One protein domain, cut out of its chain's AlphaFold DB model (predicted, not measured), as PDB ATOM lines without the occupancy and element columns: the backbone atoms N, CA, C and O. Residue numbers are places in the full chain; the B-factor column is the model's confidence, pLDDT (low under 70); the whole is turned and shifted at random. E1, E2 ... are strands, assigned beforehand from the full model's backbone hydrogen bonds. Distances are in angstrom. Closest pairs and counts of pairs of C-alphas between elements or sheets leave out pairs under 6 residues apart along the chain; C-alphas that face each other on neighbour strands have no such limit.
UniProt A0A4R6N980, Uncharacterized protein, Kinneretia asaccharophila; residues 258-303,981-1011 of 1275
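Overview. This is residues 258 to 303 and 981 to 1011 of the 1275 residues of an uncharacterized protein of Kinneretia asaccharophila (UniProt A0A4R6N980). This rod has little regular structure: three two-stranded antiparallel ribbons, E1 with E6 and E2 with E5 toward one end, the hairpin E3 and E4 toward the other. The printed part has 77 residues, under half in named elements: E1 to E6 in chain order, all strand. It is compact, with a radius of gyration of the C-alphas of 12.9 A, spanning 41 by 20 by 19 A.

Along the chain. Find C-alpha 258 at (111.354, 80.872, 161.781); E1 runs 19.3 A from there to residue 264. Next come E2, residues 272 to 274, 6.5 A; E3, 279 to 284, 14.5 A; E4, 290 to 295, 16.5 A; and E5, 299 to 301, 5.8 A. E6, residues 1005 to 1009, 11.4 A, ends at C-alpha (108.471, 79.617, 171.248).

Arrangement. Look for N 261 and O 1009, 2.8 A, between E1 and E6; N 274 and O 299, 2.8 A, between E2 and E5; N 280 and O 293, 2.8 A, in the hairpin E3 and E4. The closest C-alphas of E1 and E5, Arg 264 and Val 301, are 6.5 A apart. E1 and E3 are apart.

Size, cuts and confidence. Residues 304 to 980 are cut out, leaving 28.5 A between C-alphas 303 and 981. Residues 981 to 1004 hold no named element. Confidence is under 70 at residues 286 to 288 and 983 to 987.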
ATOM      1  N   VAL A 258     112.007  81.706 160.772       92.69
ATOM      2  CA  VAL A 258     111.354  80.872 161.781       92.69
ATOM      3  C   VAL A 258     109.925  81.344 162.011       92.69
ATOM      4  O   VAL A 258     109.611  82.527 161.858       92.69
ATOM      5  N   HIS A 259     109.069  80.420 162.434       94.38
ATOM      6  CA  HIS A 259     107.763  80.749 162.990       94.38
ATOM      7  C   HIS A 259     107.869  80.815 164.514       94.38
ATOM      8  O   HIS A 259     108.420  79.908 165.140       94.38
ATOM      9  N   LEU A 260     107.353  81.892 165.104       94.19
ATOM     10  CA  LEU A 260     107.330  82.114 166.547       94.19
ATOM     11  C   LEU A 260     105.889  82.106 167.047       94.19
ATOM     12  O   LEU A 260     105.054  82.852 166.540       94.19
ATOM     13  N   LEU A 261     105.620  81.296 168.065       93.94
ATOM     14  CA  LEU A 261     104.387  81.308 168.842       93.94
ATOM     15  C   LEU A 261     104.550  82.258 170.022       93.94
ATOM     16  O   LEU A 261     105.537  82.182 170.758       93.94
ATOM     17  N   LEU A 262     103.581  83.149 170.203       93.62
ATOM     18  CA  LEU A 262     103.618  84.190 171.220       93.62
ATOM     19  C   LEU A 262     102.498  83.978 172.234       93.62
ATOM     20  O   LEU A 262     101.336  83.818 171.867       93.62
ATOM     21  N   ARG A 263     102.829  84.027 173.526       90.62
ATOM     22  CA  ARG A 263     101.838  83.908 174.603       90.62
ATOM     23  C   ARG A 263     101.802  85.159 175.463       90.62
ATOM     24  O   ARG A 263     102.799  85.531 176.083       90.62
ATOM     25  N   ARG A 264     100.620  85.766 175.547       89.88
ATOM     26  CA  ARG A 264     100.328  86.883 176.452       89.88
ATOM     27  C   ARG A 264     100.103  86.409 177.889       89.88
ATOM     28  O   ARG A 264      99.573  85.319 178.109       89.88
ATOM     29  N   ASP A 265     100.420  87.267 178.854       88.50
ATOM     30  CA  ASP A 265      99.987  87.126 180.243       88.50
ATOM     31  C   ASP A 265      98.457  87.303 180.331       88.50
ATOM     32  O   ASP A 265      97.938  88.358 179.938       88.50
ATOM     33  N   PRO A 266      97.711  86.320 180.869       82.81
ATOM     34  CA  PRO A 266      96.278  86.462 181.116       82.81
ATOM     35  C   PRO A 266      95.911  87.644 182.030       82.81
ATOM     36  O   PRO A 266      94.784  88.135 181.958       82.81
ATOM     37  N   ARG A 267      96.831  88.101 182.893       84.50
ATOM     38  CA  ARG A 267      96.634  89.242 183.807       84.50
ATOM     39  C   ARG A 267      96.780  90.593 183.110       84.50
ATOM     40  O   ARG A 267      96.296  91.599 183.625       84.50
ATOM     41  N   TYR A 268      97.430  90.636 181.949       83.19
ATOM     42  CA  TYR A 268      97.607  91.866 181.186       83.19
ATOM     43  C   TYR A 268      96.310  92.193 180.441       83.19
ATOM     44  O   TYR A 268      95.793  91.347 179.719       83.19
ATOM     45  N   ALA A 269      95.741  93.388 180.635       76.00
ATOM     46  CA  ALA A 269      94.382  93.693 180.168       76.00
ATOM     47  C   ALA A 269      94.280  93.940 178.651       76.00
ATOM     48  O   ALA A 269      93.269  93.595 178.041       76.00
ATOM     49  N   ARG A 270      95.311  94.531 178.037       83.06
ATOM     50  CA  ARG A 270      95.319  94.913 176.613       83.06
ATOM     51  C   ARG A 270      96.048  93.868 175.753       83.06
ATOM     52  O   ARG A 270      96.894  93.151 176.283       83.06
ATOM     53  N   PRO A 271      95.763  93.772 174.443       85.56
ATOM     54  CA  PRO A 271      96.611  93.026 173.514       85.56
ATOM     55  C   PRO A 271      98.062  93.525 173.559       85.56
ATOM     56  O   PRO A 271      98.304  94.717 173.760       85.56
ATOM     57  N   VAL A 272      99.025  92.617 173.387       91.00
ATOM     58  CA  VAL A 272     100.452  92.971 173.350       91.00
ATOM     59  C   VAL A 272     100.867  93.211 171.909       91.00
ATOM     60  O   VAL A 272     100.870  92.291 171.096       91.00
ATOM     61  N   ARG A 273     101.230  94.452 171.596       92.00
ATOM     62  CA  ARG A 273     101.565  94.863 170.234       92.00
ATOM     63  C   ARG A 273     103.002  94.504 169.875       92.00
ATOM     64  O   ARG A 273     103.944  95.011 170.481       92.00
ATOM     65  N   ILE A 274     103.163  93.683 168.843       93.25
ATOM     66  CA  ILE A 274     104.443  93.387 168.199       93.25
ATOM     67  C   ILE A 274     104.539  94.215 166.924       93.25
ATOM     68  O   ILE A 274     103.627  94.200 166.097       93.25
ATOM     69  N   LEU A 275     105.641  94.943 166.760       93.62
ATOM     70  CA  LEU A 275     105.903  95.740 165.566       93.62
ATOM     71  C   LEU A 275     106.810  94.964 164.599       93.62
ATOM     72  O   LEU A 275     107.651  94.176 165.044       93.62
ATOM     73  N   PRO A 276     106.696  95.198 163.280       93.69
ATOM     74  CA  PRO A 276     107.709  94.742 162.338       93.69
ATOM     75  C   PRO A 276     109.101  95.222 162.781       93.69
ATOM     76  O   PRO A 276     109.277  96.383 163.146       93.69
ATOM     77  N   GLY A 277     110.088  94.327 162.765       92.19
ATOM     78  CA  GLY A 277     111.448  94.604 163.236       92.19
ATOM     79  C   GLY A 277     111.689  94.388 164.736       92.19
ATOM     80  O   GLY A 277     112.840  94.491 165.159       92.19
ATOM     81  N   SER A 278     110.668  94.041 165.534       93.81
ATOM     82  CA  SER A 278     110.868  93.611 166.927       93.81
ATOM     83  C   SER A 278     111.875  92.459 167.011       93.81
ATOM     84  O   SER A 278     111.809  91.510 166.226       93.81
ATOM     85  N   ARG A 279     112.807  92.550 167.964       93.19
ATOM     86  CA  ARG A 279     113.937  91.628 168.126       93.19
ATOM     87  C   ARG A 279     113.625  90.513 169.131       93.19
ATOM     88  O   ARG A 279     113.096  90.770 170.211       93.19
ATOM     89  N   PHE A 280     114.018  89.288 168.793       92.88
ATOM     90  CA  PHE A 280     113.923  88.092 169.634       92.88
ATOM     91  C   PHE A 280     115.285  87.407 169.732       92.88
ATOM     92  O   PHE A 280     116.000  87.314 168.737       92.88
ATOM     93  N   GLN A 281     115.658  86.940 170.919       90.25
ATOM     94  CA  GLN A 281     116.972  86.359 171.186       90.25
ATOM     95  C   GLN A 281     116.941  84.832 171.053       90.25
ATOM     96  O   GLN A 281     116.006  84.177 171.519       90.25
ATOM     97  N   ALA A 282     117.970  84.277 170.411       86.19
ATOM     98  CA  ALA A 282     118.056  82.877 169.992       86.19
ATOM     99  C   ALA A 282     119.327  82.174 170.513       86.19
ATOM    100  O   ALA A 282     119.991  81.434 169.783       86.19
ATOM    101  N   GLY A 283     119.712  82.471 171.757       80.94
ATOM    102  CA  GLY A 283     120.960  81.995 172.357       80.94
ATOM    103  C   GLY A 283     122.212  82.681 171.794       80.94
ATOM    104  O   GLY A 283     122.149  83.786 171.249       80.94
ATOM    105  N   GLN A 284     123.363  82.027 171.959       79.50
ATOM    106  CA  GLN A 284     124.662  82.489 171.463       79.50
ATOM    107  C   GLN A 284     125.276  81.464 170.502       79.50
ATOM    108  O   GLN A 284     124.979  80.271 170.577       79.50
ATOM    109  N   THR A 285     126.111  81.940 169.581       70.00
ATOM    110  CA  THR A 285     126.961  81.100 168.732       70.00
ATOM    111  C   THR A 285     128.045  80.416 169.583       70.00
ATOM    112  O   THR A 285     128.327  80.891 170.689       70.00
ATOM    113  N   PRO A 286     128.703  79.344 169.096       69.12
ATOM    114  CA  PRO A 286     129.873  78.760 169.766       69.12
ATOM    115  C   PRO A 286     130.979  79.789 170.065       69.12
ATOM    116  O   PRO A 286     131.679  79.669 171.064       69.12
ATOM    117  N   ASP A 287     131.065  80.842 169.247       68.50
ATOM    118  CA  ASP A 287     132.014  81.955 169.385       68.50
ATOM    119  C   ASP A 287     131.524  83.079 170.329       68.50
ATOM    120  O   ASP A 287     132.104  84.164 170.367       68.50
ATOM    121  N   GLY A 288     130.414  82.874 171.050       67.94
ATOM    122  CA  GLY A 288     129.872  83.815 172.039       67.94
ATOM    123  C   GLY A 288     129.083  85.005 171.473       67.94
ATOM    124  O   GLY A 288     128.691  85.900 172.225       67.94
ATOM    125  N   ARG A 289     128.802  85.055 170.161       75.19
ATOM    126  CA  ARG A 289     127.975  86.126 169.567       75.19
ATOM    127  C   ARG A 289     126.496  85.846 169.814       75.19
ATOM    128  O   ARG A 289     126.040  84.723 169.655       75.19
ATOM    129  N   SER A 290     125.707  86.860 170.167       75.81
ATOM    130  CA  SER A 290     124.259  86.673 170.344       75.81
ATOM    131  C   SER A 290     123.556  86.449 169.004       75.81
ATOM    132  O   SER A 290     123.733  87.225 168.063       75.81
ATOM    133  N   ARG A 291     122.719  85.410 168.930       84.38
ATOM    134  CA  ARG A 291     121.825  85.159 167.796       84.38
ATOM    135  C   ARG A 291     120.525  85.932 168.002       84.38
ATOM    136  O   ARG A 291     119.951  85.904 169.093       84.38
ATOM    137  N   SER A 292     120.051  86.623 166.967       88.81
ATOM    138  CA  SER A 292     118.810  87.400 167.038       88.81
ATOM    139  C   SER A 292     117.937  87.256 165.792       88.81
ATOM    140  O   SER A 292     118.437  87.138 164.672       88.81
ATOM    141  N   MET A 293     116.623  87.291 166.006       91.31
ATOM    142  CA  MET A 293     115.578  87.229 164.985       91.31
ATOM    143  C   MET A 293     114.769  88.529 164.992       91.31
ATOM    144  O   MET A 293     114.546  89.122 166.043       91.31
ATOM    145  N   LEU A 294     114.312  88.963 163.823       93.50
ATOM    146  CA  LEU A 294     113.526  90.172 163.597       93.50
ATOM    147  C   LEU A 294     112.140  89.791 163.081       93.50
ATOM    148  O   LEU A 294     112.041  89.095 162.069       93.50
ATOM    149  N   ALA A 295     111.077  90.272 163.725       94.12
ATOM    150  CA  ALA A 295     109.708  90.092 163.240       94.12
ATOM    151  C   ALA A 295     109.553  90.634 161.808       94.12
ATOM    152  O   ALA A 295     109.929  91.776 161.531       94.12
ATOM    153  N   GLU A 296     108.984  89.844 160.898       92.75
ATOM    154  CA  GLU A 296     108.689  90.297 159.529       92.75
ATOM    155  C   GLU A 296     107.372  91.078 159.454       92.75
ATOM    156  O   GLU A 296     107.244  92.001 158.653       92.75
ATOM    157  N   GLN A 297     106.422  90.744 160.327       90.69
ATOM    158  CA  GLN A 297     105.092  91.343 160.391       90.69
ATOM    159  C   GLN A 297     104.726  91.730 161.827       90.69
ATOM    160  O   GLN A 297     105.249  91.162 162.786       90.69
ATOM    161  N   GLY A 298     103.830  92.707 161.967       89.75
ATOM    162  CA  GLY A 298     103.265  93.088 163.259       89.75
ATOM    163  C   GLY A 298     102.063  92.220 163.627       89.75
ATOM    164  O   GLY A 298     101.365  91.726 162.744       89.75
ATOM    165  N   LEU A 299     101.822  92.051 164.926       92.06
ATOM    166  CA  LEU A 299     100.670  91.323 165.461       92.06
ATOM    167  C   LEU A 299     100.287  91.893 166.827       92.06
ATOM    168  O   LEU A 299     101.151  92.067 167.687       92.06
ATOM    169  N   ASP A 300      98.998  92.130 167.044       91.00
ATOM    170  CA  ASP A 300      98.458  92.390 168.376       91.00
ATOM    171  C   ASP A 300      98.121  91.048 169.036       91.00
ATOM    172  O   ASP A 300      97.115  90.415 168.728       91.00
ATOM    173  N   VAL A 301      98.998  90.583 169.925       89.69
ATOM    174  CA  VAL A 301      98.872  89.286 170.598       89.69
ATOM    175  C   VAL A 301      97.728  89.353 171.608       89.69
ATOM    176  O   VAL A 301      97.833  89.985 172.669       89.69
ATOM    177  N   GLY A 302      96.621  88.705 171.256       88.06
ATOM    178  CA  GLY A 302      95.416  88.607 172.072       88.06
ATOM    179  C   GLY A 302      95.438  87.439 173.062       88.06
ATOM    180  O   GLY A 302      96.492  86.955 173.479       88.06
ATOM    181  N   HIS A 303      94.248  86.996 173.468       85.50
ATOM    182  CA  HIS A 303      94.052  85.890 174.421       85.50
ATOM    183  C   HIS A 303      93.467  84.625 173.775       85.50
ATOM    184  O   HIS A 303      93.213  83.659 174.494       85.50
ATOM    185  N   SER A 981     118.647  88.197 162.008       85.00
ATOM    186  CA  SER A 981     119.343  89.469 161.841       85.00
ATOM    187  C   SER A 981     120.609  89.272 160.994       85.00
ATOM    188  O   SER A 981     121.332  88.298 161.229       85.00
ATOM    189  N   PRO A 982     120.928  90.185 160.055       76.31
ATOM    190  CA  PRO A 982     122.165  90.130 159.269       76.31
ATOM    191  C   PRO A 982     123.430  90.050 160.137       76.31
ATOM    192  O   PRO A 982     124.389  89.376 159.774       76.31
ATOM    193  N   ASP A 983     123.393  90.670 161.320       69.69
ATOM    194  CA  ASP A 983     124.503  90.719 162.281       69.69
ATOM    195  C   ASP A 983     124.843  89.344 162.900       69.69
ATOM    196  O   ASP A 983     125.879  89.183 163.544       69.69
ATOM    197  N   SER A 984     123.972  88.343 162.716       63.72
ATOM    198  CA  SER A 984     124.083  86.989 163.278       63.72
ATOM    199  C   SER A 984     124.201  85.903 162.190       63.72
ATOM    200  O   SER A 984     123.719  84.788 162.385       63.72
ATOM    201  N   ALA A 985     124.784  86.213 161.026       60.66
ATOM    202  CA  ALA A 985     124.917  85.266 159.916       60.66
ATOM    203  C   ALA A 985     125.790  84.047 160.293       60.66
ATOM    204  O   ALA A 985     126.998  84.168 160.482       60.66
ATOM    205  N   GLU A 986     125.175  82.868 160.375       65.31
ATOM    206  CA  GLU A 986     125.858  81.571 160.422       65.31
ATOM    207  C   GLU A 986     125.321  80.697 159.292       65.31
ATOM    208  O   GLU A 986     124.224  80.946 158.787       65.31
ATOM    209  N   ALA A 987     126.071  79.649 158.962       61.88
ATOM    210  CA  ALA A 987     125.729  78.755 157.868       61.88
ATOM    211  C   ALA A 987     124.567  77.791 158.168       61.88
ATOM    212  O   ALA A 987     123.811  77.388 157.286       61.88
ATOM    213  N   LEU A 988     124.398  77.408 159.438       72.38
ATOM    214  CA  LEU A 988     123.418  76.394 159.821       72.38
ATOM    215  C   LEU A 988     122.051  77.005 160.175       72.38
ATOM    216  O   LEU A 988     121.983  78.051 160.842       72.38
ATOM    217  N   PRO A 989     120.945  76.339 159.780       78.50
ATOM    218  CA  PRO A 989     119.607  76.736 160.189       78.50
ATOM    219  C   PRO A 989     119.467  76.656 161.710       78.50
ATOM    220  O   PRO A 989     120.042  75.783 162.363       78.50
ATOM    221  N   LEU A 990     118.692  77.577 162.282       85.62
ATOM    222  CA  LEU A 990     118.504  77.647 163.725       85.62
ATOM    223  C   LEU A 990     117.757  76.391 164.224       85.62
ATOM    224  O   LEU A 990     116.654  76.138 163.742       85.62
ATOM    225  N   PRO A 991     118.275  75.614 165.190       85.19
ATOM    226  CA  PRO A 991     117.549  74.463 165.730       85.19
ATOM    227  C   PRO A 991     116.198  74.865 166.335       85.19
ATOM    228  O   PRO A 991     116.038  75.996 166.802       85.19
ATOM    229  N   ALA A 992     115.230  73.944 166.361       87.12
ATOM    230  CA  ALA A 992     113.956  74.177 167.044       87.12
ATOM    231  C   ALA A 992     114.180  74.546 168.527       87.12
ATOM    232  O   ALA A 992     115.166  74.132 169.132       87.12
ATOM    233  N   LEU A 993     113.260  75.322 169.107       88.31
ATOM    234  CA  LEU A 993     113.277  75.787 170.503       88.31
ATOM    235  C   LEU A 993     114.469  76.691 170.892       88.31
ATOM    236  O   LEU A 993     114.710  76.920 172.079       88.31
ATOM    237  N   SER A 994     115.198  77.247 169.916       88.81
ATOM    238  CA  SER A 994     116.332  78.145 170.193       88.81
ATOM    239  C   SER A 994     115.894  79.561 170.581       88.81
ATOM    240  O   SER A 994     116.547  80.200 171.405       88.81
ATOM    241  N   VAL A 995     114.809  80.076 169.987       88.56
ATOM    242  CA  VAL A 995     114.249  81.396 170.336       88.56
ATOM    243  C   VAL A 995     113.386  81.287 171.590       88.56
ATOM    244  O   VAL A 995     112.407  80.543 171.587       88.56
ATOM    245  N   GLN A 996     113.721  82.058 172.629       82.31
ATOM    246  CA  GLN A 996     113.061  81.953 173.942       82.31
ATOM    247  C   GLN A 996     112.495  83.278 174.472       82.31
ATOM    248  O   GLN A 996     111.505  83.275 175.202       82.31
ATOM    249  N   THR A 997     113.094  84.422 174.125       89.00
ATOM    250  CA  THR A 997     112.729  85.725 174.713       89.00
ATOM    251  C   THR A 997     112.739  86.860 173.688       89.00
ATOM    252  O   THR A 997     113.417  86.799 172.661       89.00
ATOM    253  N   ALA A 998     111.975  87.921 173.962       89.50
ATOM    254  CA  ALA A 998     112.050  89.186 173.229       89.50
ATOM    255  C   ALA A 998     113.146  90.091 173.822       89.50
ATOM    256  O   ALA A 998     113.319  90.130 175.041       89.50
ATOM    257  N   ALA A 999     113.864  90.828 172.973       87.31
ATOM    258  CA  ALA A 999     114.961  91.710 173.373       87.31
ATOM    259  C   ALA A 999     114.879  93.058 172.624       87.31
ATOM    260  O   ALA A 999     115.218  93.101 171.444       87.31
ATOM    261  N   PRO A1000     114.477  94.176 173.265       89.25
ATOM    262  CA  PRO A1000     114.158  94.319 174.688       89.25
ATOM    263  C   PRO A1000     112.890  93.555 175.099       89.25
ATOM    264  O   PRO A1000     112.061  93.209 174.256       89.25
ATOM    265  N   ALA A1001     112.743  93.300 176.402       89.50
ATOM    266  CA  ALA A1001     111.569  92.622 176.945       89.50
ATOM    267  C   ALA A1001     110.291  93.417 176.627       89.50
ATOM    268  O   ALA A1001     110.228  94.626 176.857       89.50
ATOM    269  N   ILE A1002     109.270  92.734 176.106       91.56
ATOM    270  CA  ILE A1002     107.989  93.342 175.730       91.56
ATOM    271  C   ILE A1002     106.997  93.134 176.887       91.56
ATOM    272  O   ILE A1002     106.683  91.984 177.201       91.56
ATOM    273  N   PRO A1003     106.487  94.201 177.535       89.38
ATOM    274  CA  PRO A1003     105.552  94.070 178.651       89.38
ATOM    275  C   PRO A1003     104.309  93.247 178.288       89.38
ATOM    276  O   PRO A1003     103.670  93.488 177.267       89.38
ATOM    277  N   GLY A1004     103.953  92.287 179.145       89.12
ATOM    278  CA  GLY A1004     102.787  91.417 178.964       89.12
ATOM    279  C   GLY A1004     103.013  90.195 178.061       89.12
ATOM    280  O   GLY A1004     102.121  89.352 177.980       89.12
ATOM    281  N   LEU A1005     104.174  90.061 177.407       92.25
ATOM    282  CA  LEU A1005     104.565  88.851 176.677       92.25
ATOM    283  C   LEU A1005     105.285  87.885 177.629       92.25
ATOM    284  O   LEU A1005     106.318  88.234 178.191       92.25
ATOM    285  N   VAL A1006     104.745  86.679 177.810       90.50
ATOM    286  CA  VAL A1006     105.240  85.704 178.804       90.50
ATOM    287  C   VAL A1006     106.040  84.583 178.157       90.50
ATOM    288  O   VAL A1006     106.951  84.048 178.778       90.50
ATOM    289  N   GLN A1007     105.710  84.218 176.918       89.44
ATOM    290  CA  GLN A1007     106.381  83.125 176.220       89.44
ATOM    291  C   GLN A1007     106.588  83.469 174.748       89.44
ATOM    292  O   GLN A1007     105.684  83.999 174.093       89.44
ATOM    293  N   VAL A1008     107.769  83.117 174.244       92.94
ATOM    294  CA  VAL A1008     108.108  83.066 172.822       92.94
ATOM    295  C   VAL A1008     108.637  81.668 172.553       92.94
ATOM    296  O   VAL A1008     109.530  81.213 173.263       92.94
ATOM    297  N   LEU A1009     108.078  80.984 171.560       91.88
ATOM    298  CA  LEU A1009     108.471  79.617 171.248       91.88
ATOM    299  C   LEU A1009     108.634  79.406 169.747       91.88
ATOM    300  O   LEU A1009     107.747  79.729 168.963       91.88
ATOM    301  N   GLN A1010     109.751  78.805 169.357       91.81
ATOM    302  CA  GLN A1010     110.021  78.347 167.998       91.81
ATOM    303  C   GLN A1010     109.814  76.826 167.926       91.81
ATOM    304  O   GLN A1010     110.643  76.082 168.442       91.81
ATOM    305  N   THR A1011     108.756  76.337 167.274       85.44
ATOM    306  CA  THR A1011     108.479  74.883 167.216       85.44
ATOM    307  C   THR A1011     109.258  74.143 166.130       85.44
ATOM    308  O   THR A1011     109.414  72.931 166.210       85.44
TER     309      THR A1011